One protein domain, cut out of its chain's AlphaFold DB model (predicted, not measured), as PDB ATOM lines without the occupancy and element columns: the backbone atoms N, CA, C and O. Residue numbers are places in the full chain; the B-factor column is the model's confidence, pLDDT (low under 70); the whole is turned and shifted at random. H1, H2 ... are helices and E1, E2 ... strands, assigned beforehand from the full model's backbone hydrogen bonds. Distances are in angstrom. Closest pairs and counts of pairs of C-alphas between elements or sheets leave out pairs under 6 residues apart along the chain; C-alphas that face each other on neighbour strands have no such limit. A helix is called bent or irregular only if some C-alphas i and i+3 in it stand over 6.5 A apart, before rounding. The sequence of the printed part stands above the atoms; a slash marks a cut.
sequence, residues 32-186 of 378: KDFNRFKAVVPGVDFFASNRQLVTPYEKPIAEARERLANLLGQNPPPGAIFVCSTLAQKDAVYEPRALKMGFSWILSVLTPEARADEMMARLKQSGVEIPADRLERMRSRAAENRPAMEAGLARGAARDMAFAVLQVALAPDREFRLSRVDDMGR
ATOM      1  N   LYS A  32     -13.601 -47.575  -0.919       79.94
ATOM      2  CA  LYS A  32     -13.239 -48.917  -1.380       79.94
ATOM      3  C   LYS A  32     -14.209 -49.912  -0.737       79.94
ATOM      4  O   LYS A  32     -14.543 -49.749   0.431       79.94
ATOM      5  N   ASP A  33     -14.679 -50.885  -1.510       85.00
ATOM      6  CA  ASP A  33     -15.620 -51.926  -1.066       85.00
ATOM      7  C   ASP A  33     -17.062 -51.445  -0.799       85.00
ATOM      8  O   ASP A  33     -17.867 -52.180  -0.219       85.00
ATOM      9  N   PHE A  34     -17.421 -50.244  -1.272       90.88
ATOM     10  CA  PHE A  34     -18.785 -49.716  -1.218       90.88
ATOM     11  C   PHE A  34     -19.290 -49.260  -2.588       90.88
ATOM     12  O   PHE A  34     -18.629 -48.514  -3.308       90.88
ATOM     13  N   ASN A  35     -20.537 -49.619  -2.886       93.38
ATOM     14  CA  ASN A  35     -21.330 -48.976  -3.920       93.38
ATOM     15  C   ASN A  35     -22.078 -47.787  -3.304       93.38
ATOM     16  O   ASN A  35     -22.695 -47.915  -2.242       93.38
ATOM     17  N   ARG A  36     -22.024 -46.627  -3.968       94.12
ATOM     18  CA  ARG A  36     -22.767 -45.424  -3.568       94.12
ATOM     19  C   ARG A  36     -24.149 -45.434  -4.215       94.12
ATOM     20  O   ARG A  36     -24.268 -45.360  -5.435       94.12
ATOM     21  N   PHE A  37     -25.186 -45.441  -3.394       93.94
ATOM     22  CA  PHE A  37     -26.579 -45.290  -3.793       93.94
ATOM     23  C   PHE A  37     -27.018 -43.856  -3.488       93.94
ATOM     24  O   PHE A  37     -27.288 -43.505  -2.338       93.94
ATOM     25  N   LYS A  38     -27.040 -43.018  -4.529       91.06
ATOM     26  CA  LYS A  38     -27.444 -41.609  -4.442       91.06
ATOM     27  C   LYS A  38     -28.962 -41.459  -4.481       91.06
ATOM     28  O   LYS A  38     -29.636 -42.257  -5.130       91.06
ATOM     29  N   ALA A  39     -29.465 -40.394  -3.855       77.00
ATOM     30  CA  ALA A  39     -30.855 -39.933  -3.971       77.00
ATOM     31  C   ALA A  39     -31.925 -40.987  -3.622       77.00
ATOM     32  O   ALA A  39     -33.063 -40.901  -4.075       77.00
ATOM     33  N   VAL A  40     -31.565 -41.974  -2.799       88.25
ATOM     34  CA  VAL A  40     -32.515 -42.950  -2.245       88.25
ATOM     35  C   VAL A  40     -33.457 -42.263  -1.272       88.25
ATOM     36  O   VAL A  40     -34.669 -42.432  -1.327       88.25
ATOM     37  N   VAL A  41     -32.862 -41.437  -0.415       92.75
ATOM     38  CA  VAL A  41     -33.544 -40.451   0.403       92.75
ATOM     39  C   VAL A  41     -32.929 -39.102   0.028       92.75
ATOM     40  O   VAL A  41     -31.701 -38.979   0.047       92.75
ATOM     41  N   PRO A  42     -33.717 -38.083  -0.357       92.31
ATOM     42  CA  PRO A  42     -33.173 -36.782  -0.732       92.31
ATOM     43  C   PRO A  42     -32.243 -36.219   0.349       92.31
ATOM     44  O   PRO A  42     -32.653 -36.058   1.492       92.31
ATOM     45  N   GLY A  43     -30.987 -35.925  -0.002       92.31
ATOM     46  CA  GLY A  43     -29.976 -35.407   0.929       92.31
ATOM     47  C   GLY A  43     -29.302 -36.449   1.835       92.31
ATOM     48  O   GLY A  43     -28.508 -36.058   2.689       92.31
ATOM     49  N   VAL A  44     -29.578 -37.746   1.661       95.31
ATOM     50  CA  VAL A  44     -28.845 -38.834   2.328       95.31
ATOM     51  C   VAL A  44     -28.384 -39.860   1.302       95.31
ATOM     52  O   VAL A  44     -29.192 -40.485   0.613       95.31
ATOM     53  N   ASP A  45     -27.074 -40.064   1.239       95.50
ATOM     54  CA  ASP A  45     -26.491 -41.106   0.404       95.50
ATOM     55  C   ASP A  45     -26.219 -42.370   1.213       95.50
ATOM     56  O   ASP A  45     -25.768 -42.320   2.358       95.50
ATOM     57  N   PHE A  46     -26.440 -43.523   0.588       95.94
ATOM     58  CA  PHE A  46     -26.121 -44.809   1.193       95.94
ATOM     59  C   PHE A  46     -24.884 -45.413   0.545       95.94
ATOM     60  O   PHE A  46     -24.739 -45.411  -0.675       95.94
ATOM     61  N   PHE A  47     -24.008 -45.977   1.366       94.88
ATOM     62  CA  PHE A  47     -22.844 -46.739   0.942       94.88
ATOM     63  C   PHE A  47     -23.018 -48.170   1.438       94.88
ATOM     64  O   PHE A  47     -23.067 -48.407   2.641       94.88
ATOM     65  N   ALA A  48     -23.133 -49.128   0.523       95.12
ATOM     66  CA  ALA A  48     -23.311 -50.541   0.865       95.12
ATOM     67  C   ALA A  48     -22.725 -51.444  -0.226       95.12
ATOM     68  O   ALA A  48     -22.456 -50.989  -1.336       95.12
ATOM     69  N   SER A  49     -22.549 -52.738   0.047       93.06
ATOM     70  CA  SER A  49     -22.102 -53.688  -0.984       93.06
ATOM     71  C   SER A  49     -23.168 -53.935  -2.059       93.06
ATOM     72  O   SER A  49     -22.829 -54.158  -3.219       93.06
ATOM     73  N   ASN A  50     -24.456 -53.840  -1.721       93.12
ATOM     74  CA  ASN A  50     -25.570 -53.989  -2.658       93.12
ATOM     75  C   ASN A  50     -26.803 -53.178  -2.212       93.12
ATOM     76  O   ASN A  50     -26.842 -52.643  -1.104       93.12
ATOM     77  N   ARG A  51     -27.815 -53.087  -3.088       93.44
ATOM     78  CA  ARG A  51     -29.035 -52.302  -2.838       93.44
ATOM     79  C   ARG A  51     -29.927 -52.920  -1.762       93.44
ATOM     80  O   ARG A  51     -30.567 -52.182  -1.023       93.44
ATOM     81  N   GLN A  52     -29.958 -54.245  -1.654       93.12
ATOM     82  CA  GLN A  52     -30.810 -54.966  -0.705       93.12
ATOM     83  C   GLN A  52     -30.470 -54.604   0.745       93.12
ATOM     84  O   GLN A  52     -31.364 -54.517   1.578       93.12
ATOM     85  N   LEU A  53     -29.197 -54.316   1.030       92.88
ATOM     86  CA  LEU A  53     -28.761 -53.836   2.342       92.88
ATOM     87  C   LEU A  53     -29.248 -52.419   2.675       92.88
ATOM     88  O   LEU A  53     -29.274 -52.054   3.845       92.88
ATOM     89  N   VAL A  54     -29.631 -51.614   1.683       94.81
ATOM     90  CA  VAL A  54     -30.123 -50.240   1.883       94.81
ATOM     91  C   VAL A  54     -31.628 -50.217   2.139       94.81
ATOM     92  O   VAL A  54     -32.104 -49.420   2.943       94.81
ATOM     93  N   THR A  55     -32.372 -51.122   1.503       95.00
ATOM     94  CA  THR A  55     -33.841 -51.159   1.504       95.00
ATOM     95  C   THR A  55     -34.504 -51.055   2.886       95.00
ATOM     96  O   THR A  55     -35.456 -50.280   3.005       95.00
ATOM     97  N   PRO A  56     -34.018 -51.723   3.954       93.38
ATOM     98  CA  PRO A  56     -34.624 -51.604   5.284       93.38
ATOM     99  C   PRO A  56     -34.578 -50.184   5.869       93.38
ATOM    100  O   PRO A  56     -35.399 -49.838   6.717       93.38
ATOM    101  N   TYR A  57     -33.626 -49.361   5.427       95.00
ATOM    102  CA  TYR A  57     -33.372 -48.028   5.969       95.00
ATOM    103  C   TYR A  57     -34.133 -46.926   5.232       95.00
ATOM    104  O   TYR A  57     -34.374 -45.875   5.814       95.00
ATOM    105  N   GLU A  58     -34.535 -47.141   3.977       95.06
ATOM    106  CA  GLU A  58     -35.045 -46.077   3.098       95.06
ATOM    107  C   GLU A  58     -36.228 -45.325   3.718       95.06
ATOM    108  O   GLU A  58     -36.176 -44.107   3.888       95.06
ATOM    109  N   LYS A  59     -37.268 -46.062   4.121       95.56
ATOM    110  CA  LYS A  59     -38.483 -45.477   4.697       95.56
ATOM    111  C   LYS A  59     -38.236 -44.837   6.075       95.56
ATOM    112  O   LYS A  59     -38.556 -43.659   6.212       95.56
ATOM    113  N   PRO A  60     -37.634 -45.522   7.073       94.69
ATOM    114  CA  PRO A  60     -37.377 -44.906   8.380       94.69
ATOM    115  C   PRO A  60     -36.501 -43.649   8.306       94.69
ATOM    116  O   PRO A  60     -36.752 -42.679   9.018       94.69
ATOM    117  N   ILE A  61     -35.490 -43.641   7.431       96.50
ATOM    118  CA  ILE A  61     -34.611 -42.484   7.235       96.50
ATOM    119  C   ILE A  61     -35.354 -41.335   6.542       96.50
ATOM    120  O   ILE A  61     -35.203 -40.186   6.955       96.50
ATOM    121  N   ALA A  62     -36.181 -41.619   5.531       96.50
ATOM    122  CA  ALA A  62     -36.997 -40.600   4.870       96.50
ATOM    123  C   ALA A  62     -37.983 -39.930   5.839       96.50
ATOM    124  O   ALA A  62     -37.995 -38.704   5.939       96.50
ATOM    125  N   GLU A  63     -38.740 -40.724   6.601       95.81
ATOM    126  CA  GLU A  63     -39.715 -40.216   7.573       95.81
ATOM    127  C   GLU A  63     -39.045 -39.386   8.673       95.81
ATOM    128  O   GLU A  63     -39.511 -38.295   9.007       95.81
ATOM    129  N   ALA A  64     -37.919 -39.861   9.215       95.38
ATOM    130  CA  ALA A  64     -37.191 -39.119  10.237       95.38
ATOM    131  C   ALA A  64     -36.649 -37.793   9.706       95.38
ATOM    132  O   ALA A  64     -36.731 -36.769  10.386       95.38
ATOM    133  N   ARG A  65     -36.146 -37.782   8.469       94.88
ATOM    134  CA  ARG A  65     -35.664 -36.562   7.822       94.88
ATOM    135  C   ARG A  65     -36.796 -35.564   7.590       94.88
ATOM    136  O   ARG A  65     -36.601 -34.381   7.846       94.88
ATOM    137  N   GLU A  66     -37.959 -36.024   7.142       95.50
ATOM    138  CA  GLU A  66     -39.141 -35.181   6.939       95.50
ATOM    139  C   GLU A  66     -39.620 -34.553   8.254       95.50
ATOM    140  O   GLU A  66     -39.825 -33.341   8.324       95.50
ATOM    141  N   ARG A  67     -39.714 -35.345   9.330       95.19
ATOM    142  CA  ARG A  67     -40.097 -34.840  10.660       95.19
ATOM    143  C   ARG A  67     -39.115 -33.800  11.187       95.19
ATOM    144  O   ARG A  67     -39.547 -32.781  11.719       95.19
ATOM    145  N   LEU A  68     -37.812 -34.023  11.004       94.19
ATOM    146  CA  LEU A  68     -36.781 -33.051  11.377       94.19
ATOM    147  C   LEU A  68     -36.868 -31.782  10.534       94.19
ATOM    148  O   LEU A  68     -36.742 -30.694  11.083       94.19
ATOM    149  N   ALA A  69     -37.105 -31.906   9.227       93.94
ATOM    150  CA  ALA A  69     -37.266 -30.755   8.345       93.94
ATOM    151  C   ALA A  69     -38.451 -29.885   8.782       93.94
ATOM    152  O   ALA A  69     -38.318 -28.669   8.909       93.94
ATOM    153  N   ASN A  70     -39.589 -30.525   9.073       93.50
ATOM    154  CA  ASN A  70     -40.780 -29.845   9.563       93.50
ATOM    155  C   ASN A  70     -40.515 -29.164  10.912       93.50
ATOM    156  O   ASN A  70     -40.776 -27.973  11.058       93.50
ATOM    157  N   LEU A  71     -39.960 -29.894  11.884       92.44
ATOM    158  CA  LEU A  71     -39.728 -29.386  13.236       92.44
ATOM    159  C   LEU A  71     -38.688 -28.257  13.277       92.44
ATOM    160  O   LEU A  71     -38.874 -27.275  13.986       92.44
ATOM    161  N   LEU A  72     -37.589 -28.381  12.534       89.75
ATOM    162  CA  LEU A  72     -36.516 -27.384  12.550       89.75
ATOM    163  C   LEU A  72     -36.788 -26.199  11.612       89.75
ATOM    164  O   LEU A  72     -36.049 -25.216  11.667       89.75
ATOM    165  N   GLY A  73     -37.803 -26.291  10.744       87.00
ATOM    166  CA  GLY A  73     -38.152 -25.254   9.768       87.00
ATOM    167  C   GLY A  73     -37.097 -25.042   8.677       87.00
ATOM    168  O   GLY A  73     -37.089 -24.008   8.016       87.00
ATOM    169  N   GLN A  74     -36.181 -25.996   8.498       86.25
ATOM    170  CA  GLN A  74     -35.073 -25.912   7.551       86.25
ATOM    171  C   GLN A  74     -34.742 -27.285   6.975       86.25
ATOM    172  O   GLN A  74     -34.986 -28.316   7.601       86.25
ATOM    173  N   ASN A  75     -34.134 -27.300   5.789       90.31
ATOM    174  CA  ASN A  75     -33.666 -28.543   5.189       90.31
ATOM    175  C   ASN A  75     -32.563 -29.170   6.058       90.31
ATOM    176  O   ASN A  75     -31.561 -28.503   6.327       90.31
ATOM    177  N   PRO A  76     -32.693 -30.447   6.461       92.31
ATOM    178  CA  PRO A  76     -31.653 -31.116   7.226       92.31
ATOM    179  C   PRO A  76     -30.330 -31.171   6.445       92.31
ATOM    180  O   PRO A  76     -30.354 -31.387   5.223       92.31
ATOM    181  N   PRO A  77     -29.177 -31.030   7.121       91.25
ATOM    182  CA  PRO A  77     -27.876 -31.081   6.473       91.25
ATOM    183  C   PRO A  77     -27.673 -32.419   5.740       91.25
ATOM    184  O   PRO A  77     -28.218 -33.452   6.164       91.25
ATOM    185  N   PRO A  78     -26.932 -32.421   4.617       92.69
ATOM    186  CA  PRO A  78     -26.668 -33.637   3.870       92.69
ATOM    187  C   PRO A  78     -25.784 -34.592   4.675       92.69
ATOM    188  O   PRO A  78     -24.881 -34.165   5.396       92.69
ATOM    189  N   GLY A  79     -26.002 -35.894   4.512       92.62
ATOM    190  CA  GLY A  79     -25.179 -36.898   5.179       92.62
ATOM    191  C   GLY A  79     -25.101 -38.221   4.448       92.62
ATOM    192  O   GLY A  79     -25.667 -38.388   3.364       92.62
ATOM    193  N   ALA A  80     -24.370 -39.155   5.047       93.12
ATOM    194  CA  ALA A  80     -24.182 -40.484   4.487       93.12
ATOM    195  C   ALA A  80     -24.344 -41.598   5.522       93.12
ATOM    196  O   ALA A  80     -23.961 -41.455   6.683       93.12
ATOM    197  N   ILE A  81     -24.872 -42.736   5.079       93.62
ATOM    198  CA  ILE A  81     -25.027 -43.944   5.893       93.62
ATOM    199  C   ILE A  81     -24.249 -45.088   5.242       93.62
ATOM    200  O   ILE A  81     -24.525 -45.476   4.107       93.62
ATOM    201  N   PHE A  82     -23.294 -45.645   5.978       93.38
ATOM    202  CA  PHE A  82     -22.488 -46.795   5.585       93.38
ATOM    203  C   PHE A  82     -23.087 -48.067   6.178       93.38
ATOM    204  O   PHE A  82     -22.984 -48.304   7.381       93.38
ATOM    205  N   VAL A  83     -23.699 -48.904   5.339       94.44
ATOM    206  CA  VAL A  83     -24.202 -50.222   5.741       94.44
ATOM    207  C   VAL A  83     -23.085 -51.243   5.542       94.44
ATOM    208  O   VAL A  83     -22.791 -51.680   4.428       94.44
ATOM    209  N   CYS A  84     -22.432 -51.592   6.643       92.50
ATOM    210  CA  CYS A  84     -21.239 -52.422   6.678       92.50
ATOM    211  C   CYS A  84     -21.629 -53.888   6.890       92.50
ATOM    212  O   CYS A  84     -22.116 -54.271   7.954       92.50
ATOM    213  N   SER A  85     -21.388 -54.715   5.874       92.62
ATOM    214  CA  SER A  85     -21.588 -56.171   5.927       92.62
ATOM    215  C   SER A  85     -20.398 -56.932   6.516       92.62
ATOM    216  O   SER A  85     -20.495 -58.129   6.760       92.62
ATOM    217  N   THR A  86     -19.278 -56.247   6.766       90.62
ATOM    218  CA  THR A  86     -18.075 -56.809   7.398       90.62
ATOM    219  C   THR A  86     -17.438 -55.796   8.350       90.62
ATOM    220  O   THR A  86     -17.656 -54.589   8.218       90.62
ATOM    221  N   LEU A  87     -16.606 -56.271   9.282       86.62
ATOM    222  CA  LEU A  87     -15.817 -55.394  10.159       86.62
ATOM    223  C   LEU A  87     -14.761 -54.601   9.382       86.62
ATOM    224  O   LEU A  87     -14.591 -53.417   9.630       86.62
ATOM    225  N   ALA A  88     -14.154 -55.201   8.354       87.75
ATOM    226  CA  ALA A  88     -13.209 -54.502   7.485       87.75
ATOM    227  C   ALA A  88     -13.850 -53.297   6.770       87.75
ATOM    228  O   ALA A  88     -13.227 -52.248   6.652       87.75
ATOM    229  N   GLN A  89     -15.110 -53.419   6.333       88.75
ATOM    230  CA  GLN A  89     -15.863 -52.288   5.781       88.75
ATOM    231  C   GLN A  89     -16.093 -51.186   6.818       88.75
ATOM    232  O   GLN A  89     -15.937 -50.017   6.481       88.75
ATOM    233  N   LYS A  90     -16.429 -51.550   8.064       87.69
ATOM    234  CA  LYS A  90     -16.575 -50.597   9.176       87.69
ATOM    235  C   LYS A  90     -15.263 -49.846   9.429       87.69
ATOM    236  O   LYS A  90     -15.287 -48.625   9.544       87.69
ATOM    237  N   ASP A  91     -14.137 -50.553   9.437       85.19
ATOM    238  CA  ASP A  91     -12.807 -49.968   9.655       85.19
ATOM    239  C   ASP A  91     -12.326 -49.114   8.465       85.19
ATOM    240  O   ASP A  91     -11.494 -48.223   8.626       85.19
ATOM    241  N   ALA A  92     -12.860 -49.355   7.263       85.94
ATOM    242  CA  ALA A  92     -12.541 -48.598   6.054       85.94
ATOM    243  C   ALA A  92     -13.309 -47.267   5.924       85.94
ATOM    244  O   ALA A  92     -12.999 -46.464   5.031       85.94
ATOM    245  N   VAL A  93     -14.310 -47.009   6.775       86.44
ATOM    246  CA  VAL A  93     -15.034 -45.732   6.783       86.44
ATOM    247  C   VAL A  93     -14.112 -44.634   7.313       86.44
ATOM    248  O   VAL A  93     -13.710 -44.630   8.472       86.44
ATOM    249  N   TYR A  94     -13.780 -43.681   6.444       84.38
ATOM    250  CA  TYR A  94     -12.832 -42.601   6.726       84.38
ATOM    251  C   TYR A  94     -13.485 -41.216   6.623       84.38
ATOM    252  O   TYR A  94     -13.871 -40.759   5.544       84.38
ATOM    253  N   GLU A  95     -13.562 -40.528   7.759       78.06
ATOM    254  CA  GLU A  95     -14.273 -39.258   7.935       78.06
ATOM    255  C   GLU A  95     -13.797 -38.116   7.026       78.06
ATOM    256  O   GLU A  95     -14.628 -37.554   6.304       78.06
ATOM    257  N   PRO A  96     -12.488 -37.793   6.939       82.94
ATOM    258  CA  PRO A  96     -12.026 -36.683   6.105       82.94
ATOM    259  C   PRO A  96     -12.358 -36.866   4.626       82.94
ATOM    260  O   PRO A  96     -12.426 -35.899   3.869       82.94
ATOM    261  N   ARG A  97     -12.571 -38.111   4.186       85.69
ATOM    262  CA  ARG A  97     -13.030 -38.387   2.827       85.69
ATOM    263  C   ARG A  97     -14.509 -38.068   2.654       85.69
ATOM    264  O   ARG A  97     -14.849 -37.444   1.657       85.69
ATOM    265  N   ALA A  98     -15.368 -38.449   3.598       85.75
ATOM    266  CA  ALA A  98     -16.791 -38.120   3.537       85.75
ATOM    267  C   ALA A  98     -17.018 -36.600   3.558       85.75
ATOM    268  O   ALA A  98     -17.819 -36.082   2.781       85.75
ATOM    269  N   LEU A  99     -16.227 -35.887   4.360       82.25
ATOM    270  CA  LEU A  99     -16.183 -34.428   4.375       82.25
ATOM    271  C   LEU A  99     -15.868 -33.817   3.013       82.25
ATOM    272  O   LEU A  99     -16.601 -32.962   2.522       82.25
ATOM    273  N   LYS A 100     -14.801 -34.294   2.363       86.88
ATOM    274  CA  LYS A 100     -14.417 -33.850   1.012       86.88
ATOM    275  C   LYS A 100     -15.489 -34.145  -0.040       86.88
ATOM    276  O   LYS A 100     -15.483 -33.524  -1.096       86.88
ATOM    277  N   MET A 101     -16.398 -35.082   0.235       88.06
ATOM    278  CA  MET A 101     -17.547 -35.395  -0.618       88.06
ATOM    279  C   MET A 101     -18.775 -34.512  -0.337       88.06
ATOM    280  O   MET A 101     -19.778 -34.657  -1.034       88.06
ATOM    281  N   GLY A 102     -18.701 -33.602   0.641       88.81
ATOM    282  CA  GLY A 102     -19.753 -32.636   0.966       88.81
ATOM    283  C   GLY A 102     -20.775 -33.113   2.000       88.81
ATOM    284  O   GLY A 102     -21.810 -32.469   2.160       88.81
ATOM    285  N   PHE A 103     -20.522 -34.223   2.696       90.00
ATOM    286  CA  PHE A 103     -21.394 -34.679   3.780       90.00
ATOM    287  C   PHE A 103     -21.075 -33.936   5.077       90.00
ATOM    288  O   PHE A 103     -19.908 -33.760   5.420       90.00
ATOM    289  N   SER A 104     -22.105 -33.531   5.819       87.88
ATOM    290  CA  SER A 104     -21.948 -32.850   7.111       87.88
ATOM    291  C   SER A 104     -21.933 -33.816   8.300       87.88
ATOM    292  O   SER A 104     -21.454 -33.467   9.376       87.88
ATOM    293  N   TRP A 105     -22.453 -35.029   8.106       88.25
ATOM    294  CA  TRP A 105     -22.457 -36.113   9.086       88.25
ATOM    295  C   TRP A 105     -22.371 -37.469   8.385       88.25
ATOM    296  O   TRP A 105     -22.792 -37.608   7.229       88.25
ATOM    297  N   ILE A 106     -21.856 -38.479   9.094       89.19
ATOM    298  CA  ILE A 106     -21.883 -39.872   8.635       89.19
ATOM    299  C   ILE A 106     -22.275 -40.844   9.745       89.19
ATOM    300  O   ILE A 106     -21.884 -40.666  10.900       89.19
ATOM    301  N   LEU A 107     -23.007 -41.894   9.368       88.75
ATOM    302  CA  LEU A 107     -23.343 -43.029  10.229       88.75
ATOM    303  C   LEU A 107     -22.720 -44.310   9.688       88.75
ATOM    304  O   LEU A 107     -22.714 -44.530   8.479       88.75
ATOM    305  N   SER A 108     -22.279 -45.192  10.580       90.25
ATOM    306  CA  SER A 108     -21.904 -46.566  10.229       90.25
ATOM    307  C   SER A 108     -22.830 -47.544  10.933       90.25
ATOM    308  O   SER A 108     -22.919 -47.551  12.158       90.25
ATOM    309  N   VAL A 109     -23.509 -48.385  10.158       90.62
ATOM    310  CA  VAL A 109     -24.441 -49.393  10.664       90.62
ATOM    311  C   VAL A 109     -23.943 -50.766  10.244       90.62
ATOM    312  O   VAL A 109     -23.699 -51.011   9.066       90.62
ATOM    313  N   LEU A 110     -23.791 -51.671  11.208       89.56
ATOM    314  CA  LEU A 110     -23.458 -53.065  10.931       89.56
ATOM    315  C   LEU A 110     -24.719 -53.853  10.576       89.56
ATOM    316  O   LEU A 110     -25.741 -53.716  11.253       89.56
ATOM    317  N   THR A 111     -24.635 -54.720   9.565       89.31
ATOM    318  CA  THR A 111     -25.686 -55.722   9.326       89.31
ATOM    319  C   THR A 111     -25.793 -56.682  10.522       89.31
ATOM    320  O   THR A 111     -24.856 -56.771  11.326       89.31
ATOM    321  N   PRO A 112     -26.911 -57.422  10.675       86.06
ATOM    322  CA  PRO A 112     -27.041 -58.417  11.740       86.06
ATOM    323  C   PRO A 112     -25.868 -59.405  11.797       86.06
ATOM    324  O   PRO A 112     -25.395 -59.728  12.885       86.06
ATOM    325  N   GLU A 113     -25.362 -59.833  10.640       86.19
ATOM    326  CA  GLU A 113     -24.212 -60.733  10.524       86.19
ATOM    327  C   GLU A 113     -22.925 -60.068  11.008       86.19
ATOM    328  O   GLU A 113     -22.257 -60.603  11.889       86.19
ATOM    329  N   ALA A 114     -22.614 -58.867  10.514       87.81
ATOM    330  CA  ALA A 114     -21.411 -58.145  10.917       87.81
ATOM    331  C   ALA A 114     -21.409 -57.819  12.421       87.81
ATOM    332  O   ALA A 114     -20.365 -57.860  13.070       87.81
ATOM    333  N   ARG A 115     -22.584 -57.541  13.004       84.38
ATOM    334  CA  ARG A 115     -22.732 -57.365  14.456       84.38
ATOM    335  C   ARG A 115     -22.520 -58.677  15.217       84.38
ATOM    336  O   ARG A 115     -21.921 -58.661  16.291       84.38
ATOM    337  N   ALA A 116     -23.008 -59.804  14.697       83.50
ATOM    338  CA  ALA A 116     -22.755 -61.109  15.302       83.50
ATOM    339  C   ALA A 116     -21.255 -61.446  15.286       83.50
ATOM    340  O   ALA A 116     -20.727 -61.912  16.298       83.50
ATOM    341  N   ASP A 117     -20.560 -61.133  14.192       85.50
ATOM    342  CA  ASP A 117     -19.108 -61.290  14.079       85.50
ATOM    343  C   ASP A 117     -18.353 -60.384  15.062       85.50
ATOM    344  O   ASP A 117     -17.436 -60.855  15.738       85.50
ATOM    345  N   GLU A 118     -18.775 -59.121  15.225       84.50
ATOM    346  CA  GLU A 118     -18.216 -58.206  16.234       84.50
ATOM    347  C   GLU A 118     -18.359 -58.778  17.651       84.50
ATOM    348  O   GLU A 118     -17.396 -58.825  18.419       84.50
ATOM    349  N   MET A 119     -19.553 -59.262  17.996       82.56
ATOM    350  CA  MET A 119     -19.819 -59.859  19.304       82.56
ATOM    351  C   MET A 119     -18.951 -61.099  19.542       82.56
ATOM    352  O   MET A 119     -18.385 -61.259  20.623       82.56
ATOM    353  N   MET A 120     -18.813 -61.968  18.538       82.06
ATOM    354  CA  MET A 120     -17.957 -63.151  18.633       82.06
ATOM    355  C   MET A 120     -16.478 -62.781  18.772       82.06
ATOM    356  O   MET A 120     -15.764 -63.438  19.529       82.06
ATOM    357  N   ALA A 121     -16.014 -61.733  18.087       84.31
ATOM    358  CA  ALA A 121     -14.653 -61.225  18.237       84.31
ATOM    359  C   ALA A 121     -14.392 -60.733  19.670       84.31
ATOM    360  O   ALA A 121     -13.379 -61.107  20.264       84.31
ATOM    361  N   ARG A 122     -15.337 -59.994  20.269       81.31
ATOM    362  CA  ARG A 122     -15.245 -59.522  21.662       81.31
ATOM    363  C   ARG A 122     -15.237 -60.666  22.678       81.31
ATOM    364  O   ARG A 122     -14.436 -60.652  23.606       81.31
ATOM    365  N   LEU A 123     -16.087 -61.680  22.495       79.38
ATOM    366  CA  LEU A 123     -16.140 -62.845  23.393       79.38
ATOM    367  C   LEU A 123     -14.856 -63.682  23.339       79.38
ATOM    368  O   LEU A 123     -14.387 -64.173  24.364       79.38
ATOM    369  N   LYS A 124     -14.246 -63.796  22.155       80.06
ATOM    370  CA  LYS A 124     -12.928 -64.423  22.014       80.06
ATOM    371  C   LYS A 124     -11.846 -63.626  22.740       80.06
ATOM    372  O   LYS A 124     -11.016 -64.217  23.421       80.06
ATOM    373  N   GLN A 125     -11.868 -62.298  22.627       79.12
ATOM    374  CA  GLN A 125     -10.914 -61.424  23.320       79.12
ATOM    375  C   GLN A 125     -11.057 -61.478  24.847       79.12
ATOM    376  O   GLN A 125     -10.056 -61.368  25.548       79.12
ATOM    377  N   SER A 126     -12.267 -61.698  25.371       80.88
ATOM    378  CA  SER A 126     -12.496 -61.863  26.810       80.88
ATOM    379  C   SER A 126     -12.174 -63.266  27.343       80.88
ATOM    380  O   SER A 126     -12.349 -63.517  28.534       80.88
ATOM    381  N   GLY A 127     -11.703 -64.183  26.487       78.31
ATOM    382  CA  GLY A 127     -11.354 -65.553  26.868       78.31
ATOM    383  C   GLY A 127     -12.561 -66.439  27.188       78.31
ATOM    384  O   GLY A 127     -12.403 -67.493  27.802       78.31
ATOM    385  N   VAL A 128     -13.774 -66.028  26.802       78.38
ATOM    386  CA  VAL A 128     -14.996 -66.797  27.056       78.38
ATOM    387  C   VAL A 128     -15.214 -67.792  25.919       78.38
ATOM    388  O   VAL A 128     -15.619 -67.423  24.816       78.38
ATOM    389  N   GLU A 129     -14.998 -69.077  26.196       77.12
ATOM    390  CA  GLU A 129     -15.392 -70.146  25.278       77.12
ATOM    391  C   GLU A 129     -16.910 -70.358  25.322       77.12
ATOM    392  O   GLU A 129     -17.510 -70.590  26.373       77.12
ATOM    393  N   ILE A 130     -17.552 -70.271  24.155       76.44
ATOM    394  CA  ILE A 130     -18.978 -70.566  24.004       76.44
ATOM    395  C   ILE A 130     -19.107 -72.028  23.565       76.44
ATOM    396  O   ILE A 130     -18.612 -72.365  22.487       76.44
ATOM    397  N   PRO A 131     -19.801 -72.886  24.334       85.19
ATOM    398  CA  PRO A 131     -20.084 -74.259  23.923       85.19
ATOM    399  C   PRO A 131     -20.759 -74.331  22.544       85.19
ATOM    400  O   PRO A 131     -21.597 -73.485  22.210       85.19
ATOM    401  N   ALA A 132     -20.411 -75.339  21.740       83.94
ATOM    402  CA  ALA A 132     -20.855 -75.452  20.346       83.94
ATOM    403  C   ALA A 132     -22.389 -75.509  20.202       83.94
ATOM    404  O   ALA A 132     -22.958 -74.837  19.343       83.94
ATOM    405  N   ASP A 133     -23.065 -76.222  21.104       82.62
ATOM    406  CA  ASP A 133     -24.527 -76.338  21.171       82.62
ATOM    407  C   ASP A 133     -25.209 -74.993  21.482       82.62
ATOM    408  O   ASP A 133     -26.326 -74.704  21.042       82.62
ATOM    409  N   ARG A 134     -24.549 -74.134  22.265       80.88
ATOM    410  CA  ARG A 134     -25.036 -72.789  22.576       80.88
ATOM    411  C   ARG A 134     -24.840 -71.858  21.386       80.88
ATOM    412  O   ARG A 134     -25.730 -71.065  21.088       80.88
ATOM    413  N   LEU A 135     -23.710 -71.976  20.698       79.94
ATOM    414  CA  LEU A 135     -23.392 -71.191  19.511       79.94
ATOM    415  C   LEU A 135     -24.333 -71.514  18.341       79.94
ATOM    416  O   LEU A 135     -24.810 -70.599  17.670       79.94
ATOM    417  N   GLU A 136     -24.665 -72.788  18.141       83.06
ATOM    418  CA  GLU A 136     -25.655 -73.216  17.149       83.06
ATOM    419  C   GLU A 136     -27.042 -72.642  17.460       83.06
ATOM    420  O   GLU A 136     -27.630 -71.964  16.618       83.06
ATOM    421  N   ARG A 137     -27.511 -72.770  18.710       81.56
ATOM    422  CA  ARG A 137     -28.782 -72.167  19.149       81.56
ATOM    423  C   ARG A 137     -28.825 -70.651  18.951       81.56
ATOM    424  O   ARG A 137     -29.863 -70.111  18.571       81.56
ATOM    425  N   MET A 138     -27.716 -69.954  19.204       78.69
ATOM    426  CA  MET A 138     -27.617 -68.511  18.969       78.69
ATOM    427  C   MET A 138     -27.754 -68.168  17.483       78.69
ATOM    428  O   MET A 138     -28.498 -67.249  17.145       78.69
ATOM    429  N   ARG A 139     -27.090 -68.920  16.599       80.19
ATOM    430  CA  ARG A 139     -27.187 -68.722  15.145       80.19
ATOM    431  C   ARG A 139     -28.596 -68.990  14.620       80.19
ATOM    432  O   ARG A 139     -29.112 -68.167  13.869       80.19
ATOM    433  N   SER A 140     -29.242 -70.074  15.052       82.31
ATOM    434  CA  SER A 140     -30.616 -70.398  14.641       82.31
ATOM    435  C   SER A 140     -31.605 -69.301  15.043       82.31
ATOM    436  O   SER A 140     -32.390 -68.847  14.216       82.31
ATOM    437  N   ARG A 141     -31.511 -68.799  16.283       79.25
ATOM    438  CA  ARG A 141     -32.348 -67.680  16.752       79.25
ATOM    439  C   ARG A 141     -32.065 -66.379  16.010       79.25
ATOM    440  O   ARG A 141     -32.992 -65.615  15.761       79.25
ATOM    441  N   ALA A 142     -30.805 -66.099  15.679       77.38
ATOM    442  CA  ALA A 142     -30.447 -64.904  14.921       77.38
ATOM    443  C   ALA A 142     -31.050 -64.936  13.508       77.38
ATOM    444  O   ALA A 142     -31.542 -63.914  13.036       77.38
ATOM    445  N   ALA A 143     -31.068 -66.106  12.862       79.62
ATOM    446  CA  ALA A 143     -31.698 -66.280  11.557       79.62
ATOM    447  C   ALA A 143     -33.222 -66.074  11.618       79.62
ATOM    448  O   ALA A 143     -33.768 -65.345  10.794       79.62
ATOM    449  N   GLU A 144     -33.893 -66.656  12.617       83.00
ATOM    450  CA  GLU A 144     -35.342 -66.514  12.823       83.00
ATOM    451  C   GLU A 144     -35.755 -65.056  13.085       83.00
ATOM    452  O   GLU A 144     -36.725 -64.560  12.517       83.00
ATOM    453  N   ASN A 145     -34.977 -64.333  13.896       82.00
ATOM    454  CA  ASN A 145     -35.288 -62.959  14.300       82.00
ATOM    455  C   ASN A 145     -34.698 -61.889  13.372       82.00
ATOM    456  O   ASN A 145     -34.790 -60.694  13.671       82.00
ATOM    457  N   ARG A 146     -34.093 -62.286  12.249       82.88
ATOM    458  CA  ARG A 146     -33.401 -61.371  11.335       82.88
ATOM    459  C   ARG A 146     -34.263 -60.171  10.909       82.88
ATOM    460  O   ARG A 146     -33.767 -59.053  11.050       82.88
ATOM    461  N   PRO A 147     -35.533 -60.324  10.471       84.88
ATOM    462  CA  PRO A 147     -36.348 -59.174  10.069       84.88
ATOM    463  C   PRO A 147     -36.580 -58.174  11.210       84.88
ATOM    464  O   PRO A 147     -36.507 -56.962  11.008       84.88
ATOM    465  N   ALA A 148     -36.800 -58.667  12.433       83.62
ATOM    466  CA  ALA A 148     -36.968 -57.819  13.611       83.62
ATOM    467  C   ALA A 148     -35.662 -57.091  13.977       83.62
ATOM    468  O   ALA A 148     -35.685 -55.910  14.336       83.62
ATOM    469  N   MET A 149     -34.512 -57.762  13.832       82.19
ATOM    470  CA  MET A 149     -33.194 -57.149  14.019       82.19
ATOM    471  C   MET A 149     -32.925 -56.052  12.985       82.19
ATOM    472  O   MET A 149     -32.490 -54.968  13.367       82.19
ATOM    473  N   GLU A 150     -33.215 -56.298  11.706       85.44
ATOM    474  CA  GLU A 150     -33.064 -55.314  10.624       85.44
ATOM    475  C   GLU A 150     -33.978 -54.099  10.840       85.44
ATOM    476  O   GLU A 150     -33.513 -52.962  10.776       85.44
ATOM    477  N   ALA A 151     -35.241 -54.309  11.219       85.00
ATOM    478  CA  ALA A 151     -36.150 -53.217  11.575       85.00
ATOM    479  C   ALA A 151     -35.671 -52.431  12.813       85.00
ATOM    480  O   ALA A 151     -35.807 -51.207  12.892       85.00
ATOM    481  N   GLY A 152     -35.093 -53.117  13.802       83.31
ATOM    482  CA  GLY A 152     -34.469 -52.489  14.968       83.31
ATOM    483  C   GLY A 152     -33.229 -51.661  14.615       83.31
ATOM    484  O   GLY A 152     -33.037 -50.582  15.176       83.31
ATOM    485  N   LEU A 153     -32.407 -52.140  13.676       86.50
ATOM    486  CA  LEU A 153     -31.250 -51.420  13.140       86.50
ATOM    487  C   LEU A 153     -31.676 -50.176  12.366       86.50
ATOM    488  O   LEU A 153     -31.111 -49.111  12.591       86.50
ATOM    489  N   ALA A 154     -32.695 -50.286  11.513       89.38
ATOM    490  CA  ALA A 154     -33.189 -49.165  10.723       89.38
ATOM    491  C   ALA A 154     -33.749 -48.034  11.597       89.38
ATOM    492  O   ALA A 154     -33.429 -46.866  11.380       89.38
ATOM    493  N   ARG A 155     -34.508 -48.375  12.647       85.75
ATOM    494  CA  ARG A 155     -34.978 -47.394  13.642       85.75
ATOM    495  C   ARG A 155     -33.837 -46.772  14.440       85.75
ATOM    496  O   ARG A 155     -33.844 -45.568  14.669       85.75
ATOM    497  N   GLY A 156     -32.849 -47.580  14.833       86.19
ATOM    498  CA  GLY A 156     -31.633 -47.085  15.481       86.19
ATOM    499  C   GLY A 156     -30.903 -46.067  14.605       86.19
ATOM    500  O   GLY A 156     -30.663 -44.952  15.047       86.19
ATOM    501  N   ALA A 157     -30.676 -46.403  13.335       90.19
ATOM    502  CA  ALA A 157     -30.043 -45.514  12.366       90.19
ATOM    503  C   ALA A 157     -30.835 -44.214  12.149       90.19
ATOM    504  O   ALA A 157     -30.238 -43.148  12.039       90.19
ATOM    505  N   ALA A 158     -32.171 -44.273  12.131       92.00
ATOM    506  CA  ALA A 158     -33.015 -43.079  12.051       92.00
ATOM    507  C   ALA A 158     -32.880 -42.177  13.285       92.00
ATOM    508  O   ALA A 158     -32.832 -40.954  13.150       92.00
ATOM    509  N   ARG A 159     -32.771 -42.764  14.481       88.94
ATOM    510  CA  ARG A 159     -32.525 -42.017  15.723       88.94
ATOM    511  C   ARG A 159     -31.126 -41.402  15.742       88.94
ATOM    512  O   ARG A 159     -30.990 -40.223  16.058       88.94
ATOM    513  N   ASP A 160     -30.108 -42.164  15.354       87.31
ATOM    514  CA  ASP A 160     -28.721 -41.693  15.290       87.31
ATOM    515  C   ASP A 160     -28.562 -40.578  14.243       87.31
ATOM    516  O   ASP A 160     -27.891 -39.578  14.496       87.31
ATOM    517  N   MET A 161     -29.259 -40.687  13.105       91.00
ATOM    518  CA  MET A 161     -29.364 -39.602  12.127       91.00
ATOM    519  C   MET A 161     -29.984 -38.355  12.752       91.00
ATOM    520  O   MET A 161     -29.493 -37.256  12.516       91.00
ATOM    521  N   ALA A 162     -31.066 -38.499  13.519       90.69
ATOM    522  CA  ALA A 162     -31.733 -37.356  14.124       90.69
ATOM    523  C   ALA A 162     -30.808 -36.603  15.085       90.69
ATOM    524  O   ALA A 162     -30.710 -35.380  14.993       90.69
ATOM    525  N   PHE A 163     -30.053 -37.320  15.921       87.19
ATOM    526  CA  PHE A 163     -29.014 -36.707  16.748       87.19
ATOM    527  C   PHE A 163     -27.934 -36.021  15.906       87.19
ATOM    528  O   PHE A 163     -27.596 -34.869  16.172       87.19
ATOM    529  N   ALA A 164     -27.435 -36.679  14.856       85.81
ATOM    530  CA  ALA A 164     -26.433 -36.098  13.966       85.81
ATOM    531  C   ALA A 164     -26.917 -34.795  13.310       85.81
ATOM    532  O   ALA A 164     -26.207 -33.789  13.300       85.81
ATOM    533  N   VAL A 165     -28.153 -34.798  12.810       88.88
ATOM    534  CA  VAL A 165     -28.807 -33.639  12.201       88.88
ATOM    535  C   VAL A 165     -28.961 -32.508  13.207       88.88
ATOM    536  O   VAL A 165     -28.565 -31.392  12.885       88.88
ATOM    537  N   LEU A 166     -29.493 -32.772  14.405       87.12
ATOM    538  CA  LEU A 166     -29.661 -31.750  15.444       87.12
ATOM    539  C   LEU A 166     -28.332 -31.086  15.774       87.12
ATOM    540  O   LEU A 166     -28.218 -29.866  15.798       87.12
ATOM    541  N   GLN A 167     -27.294 -31.886  15.952       81.81
ATOM    542  CA  GLN A 167     -25.990 -31.374  16.311       81.81
ATOM    543  C   GLN A 167     -25.345 -30.507  15.232       81.81
ATOM    544  O   GLN A 167     -24.784 -29.459  15.551       81.81
ATOM    545  N   VAL A 168     -25.422 -30.929  13.970       84.31
ATOM    546  CA  VAL A 168     -24.886 -30.157  12.841       84.31
ATOM    547  C   VAL A 168     -25.723 -28.901  12.596       84.31
ATOM    548  O   VAL A 168     -25.177 -27.833  12.335       84.31
ATOM    549  N   ALA A 169     -27.048 -29.006  12.692       85.25
ATOM    550  CA  ALA A 169     -27.961 -27.909  12.399       85.25
ATOM    551  C   ALA A 169     -27.989 -26.828  13.491       85.25
ATOM    552  O   ALA A 169     -28.293 -25.672  13.196       85.25
ATOM    553  N   LEU A 170     -27.720 -27.197  14.748       80.38
ATOM    554  CA  LEU A 170     -27.836 -26.300  15.902       80.38
ATOM    555  C   LEU A 170     -26.494 -25.798  16.431       80.38
ATOM    556  O   LEU A 170     -26.463 -24.798  17.140       80.38
ATOM    557  N   ALA A 171     -25.392 -26.452  16.075       77.50
ATOM    558  CA  ALA A 171     -24.043 -26.001  16.400       77.50
ATOM    559  C   ALA A 171     -23.155 -26.083  15.142       77.50
ATOM    560  O   ALA A 171     -22.277 -26.955  15.074       77.50
ATOM    561  N   PRO A 172     -23.418 -25.210  14.144       70.31
ATOM    562  CA  PRO A 172     -22.748 -25.209  12.837       70.31
ATOM    563  C   PRO A 172     -21.257 -24.852  12.922       70.31
ATOM    564  O   PRO A 172     -20.479 -25.191  12.038       70.31
ATOM    565  N   ASP A 173     -20.867 -24.179  13.997       70.38
ATOM    566  CA  ASP A 173     -19.512 -23.771  14.351       70.38
ATOM    567  C   ASP A 173     -18.639 -24.928  14.875       70.38
ATOM    568  O   ASP A 173     -17.427 -24.766  15.009       70.38
ATOM    569  N   ARG A 174     -19.210 -26.121  15.115       65.12
ATOM    570  CA  ARG A 174     -18.417 -27.338  15.351       65.12
ATOM    571  C   ARG A 174     -18.173 -28.075  14.040       65.12
ATOM    572  O   ARG A 174     -19.120 -28.438  13.345       65.12
ATOM    573  N   GLU A 175     -16.905 -28.343  13.743       58.72
ATOM    574  CA  GLU A 175     -16.519 -29.156  12.592       58.72
ATOM    575  C   GLU A 175     -17.131 -30.566  12.691       58.72
ATOM    576  O   GLU A 175     -17.286 -31.106  13.783       58.72
ATOM    577  N   PHE A 176     -17.535 -31.094  11.530       57.41
ATOM    578  CA  PHE A 176     -17.956 -32.465  11.197       57.41
ATOM    579  C   PHE A 176     -18.186 -33.479  12.322       57.41
ATOM    580  O   PHE A 176     -17.311 -33.751  13.137       57.41
ATOM    581  N   ARG A 177     -19.326 -34.177  12.278       60.19
ATOM    582  CA  ARG A 177     -19.694 -35.114  13.346       60.19
ATOM    583  C   ARG A 177     -19.934 -36.528  12.825       60.19
ATOM    584  O   ARG A 177     -20.901 -36.784  12.105       60.19
ATOM    585  N   LEU A 178     -19.061 -37.453  13.222       52.53
ATOM    586  CA  LEU A 178     -19.293 -38.895  13.135       52.53
ATOM    587  C   LEU A 178     -20.275 -39.325  14.227       52.53
ATOM    588  O   LEU A 178     -20.157 -38.868  15.357       52.53
ATOM    589  N   SER A 179     -21.178 -40.265  13.945       49.31
ATOM    590  CA  SER A 179     -22.097 -40.843  14.938       49.31
ATOM    591  C   SER A 179     -21.491 -41.798  15.961       49.31
ATOM    592  O   SER A 179     -22.094 -42.819  16.305       49.31
ATOM    593  N   ARG A 180     -20.316 -41.487  16.498       49.00
ATOM    594  CA  ARG A 180     -20.017 -41.960  17.849       49.00
ATOM    595  C   ARG A 180     -20.829 -41.071  18.771       49.00
ATOM    596  O   ARG A 180     -20.414 -39.959  19.059       49.00
ATOM    597  N   VAL A 181     -22.007 -41.549  19.175       45.47
ATOM    598  CA  VAL A 181     -22.982 -40.824  20.016       45.47
ATOM    599  C   VAL A 181     -22.325 -40.183  21.256       45.47
ATOM    600  O   VAL A 181     -22.833 -39.186  21.758       45.47
ATOM    601  N   ASP A 182     -21.174 -40.701  21.695       40.94
ATOM    602  CA  ASP A 182     -20.398 -40.191  22.830       40.94
ATOM    603  C   ASP A 182     -19.388 -39.068  22.481       40.94
ATOM    604  O   ASP A 182     -19.158 -38.197  23.315       40.94
ATOM    605  N   ASP A 183     -18.827 -39.032  21.261       42.00
ATOM    606  CA  ASP A 183     -17.911 -37.969  20.765       42.00
ATOM    607  C   ASP A 183     -18.653 -36.843  20.020       42.00
ATOM    608  O   ASP A 183     -18.123 -35.777  19.700       42.00
ATOM    609  N   MET A 184     -19.929 -37.080  19.755       48.16
ATOM    610  CA  MET A 184     -20.881 -36.149  19.194       48.16
ATOM    611  C   MET A 184     -21.241 -35.086  20.235       48.16
ATOM    612  O   MET A 184     -22.252 -35.203  20.925       48.16
ATOM    613  N   GLY A 185     -20.387 -34.065  20.385       48.59
ATOM    614  CA  GLY A 185     -20.536 -33.032  21.414       48.59
ATOM    615  C   GLY A 185     -21.982 -32.543  21.568       48.59
ATOM    616  O   GLY A 185     -22.696 -32.371  20.586       48.59
ATOM    617  N   ARG A 186     -22.425 -32.286  22.800       61.97
ATOM    618  CA  ARG A 186     -23.836 -31.982  23.103       61.97
ATOM    619  C   ARG A 186     -24.402 -30.900  22.177       61.97
ATOM    620  O   ARG A 186     -23.687 -29.929  21.881       61.97
TER     621      ARG A 186
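What this domain is: This is residues 32 to 186 of the 378 residues of an uncharacterized protein of Acidobacteria bacterium (UniProt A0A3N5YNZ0). A strongly twisted sheet of four strands has the long helices H1 and H6 packed side by side over one face, with the short H2 on the other face. Beyond one end of the sheet, H4 and H5 make a loose arm, running opposite ways, which gives the domain its length; the tail's residues 177 to 178 lie beside E4. The printed part has 155 residues with six named helices and four named strands, in the order E1 E2 H1 E3 H2 H3 E4 H4 H5 H6. The sheet is mixed, in the order E1 E2 E3 E4, and the class is mixed, helices and strands. The whole is compact, with a radius of gyration of the C-alphas of 16.8 A, and elongated, spanning 54 by 29 by 28 A.

Where its parts are: E1 is residues 35 to 41, 15.5 A long, with C-alpha 35 at (-21.330, -48.976, -3.920). E2 is residues 44 to 48, and H1 is residues 55 to 72, 26.4 A. E3 is residues 79 to 84, H2 87 to 91, H3 95 to 100, and E4 105 to 110, 17.1 A. H4, residues 112 to 125, measures 20.1 A and H5, residues 132 to 144, 18.6 A. H6, residues 146 to 170, measures 35.8 A and ends with C-alpha 170 at (-27.836, -26.300, 15.902).

How they stand to each other: E1 and E2 form an antiparallel hairpin, with N 37 and O 46 2.8 A apart. E2 and E3 are parallel, with N 47 and O 81 at 2.8 A, as are E3 and E4, with N 82 and O 107 at 2.8 A. E2, H1, E3 is a strand-helix-strand unit, two parallel neighbour strands with a helix between, and its crossover is left-handed; that of E3, H2, H3, E4 is right-handed. H6 lies over E4 at a height over the sheet of 8.9 A, along the strands, at 16 degrees to E4 on the local plane. On the same face, H1 touches H6 at a shallow tilt of 30 degrees, the same way; the closest C-alphas, of Tyr 57 and Ala 154, are 4.9 A apart. H1 is irregular, with C-alphas 56 and 59 7.3 A apart. H2 is on the opposite face, while H3 and H4 only graze the sheet. H4 and H6 only just touch, with 3 pairs of C-alphas within 8 A, the closest those of Pro 112 and Met 149, 6.7 A. H4 and H5 are close but not clearly touching, at 8.0 A between C-alphas 112 and 142. Every O i to N i+4 pair is within hydrogen-bond range in H2, H3, H4, H5 and H6; in H1, 12 of 14 are.

The domain as a whole: The C-alphas of Gly 73 and Ala 132 are the farthest apart, 54.1 A. The printed part has no cut and no long link between named elements. Residues 121 to 127, of which 121 to 125 belong to H4, stand free. Residues 171 to 186 hold no named element, and residues 174 to 186 have pLDDT under 70; the mean of the printed part is 84.5.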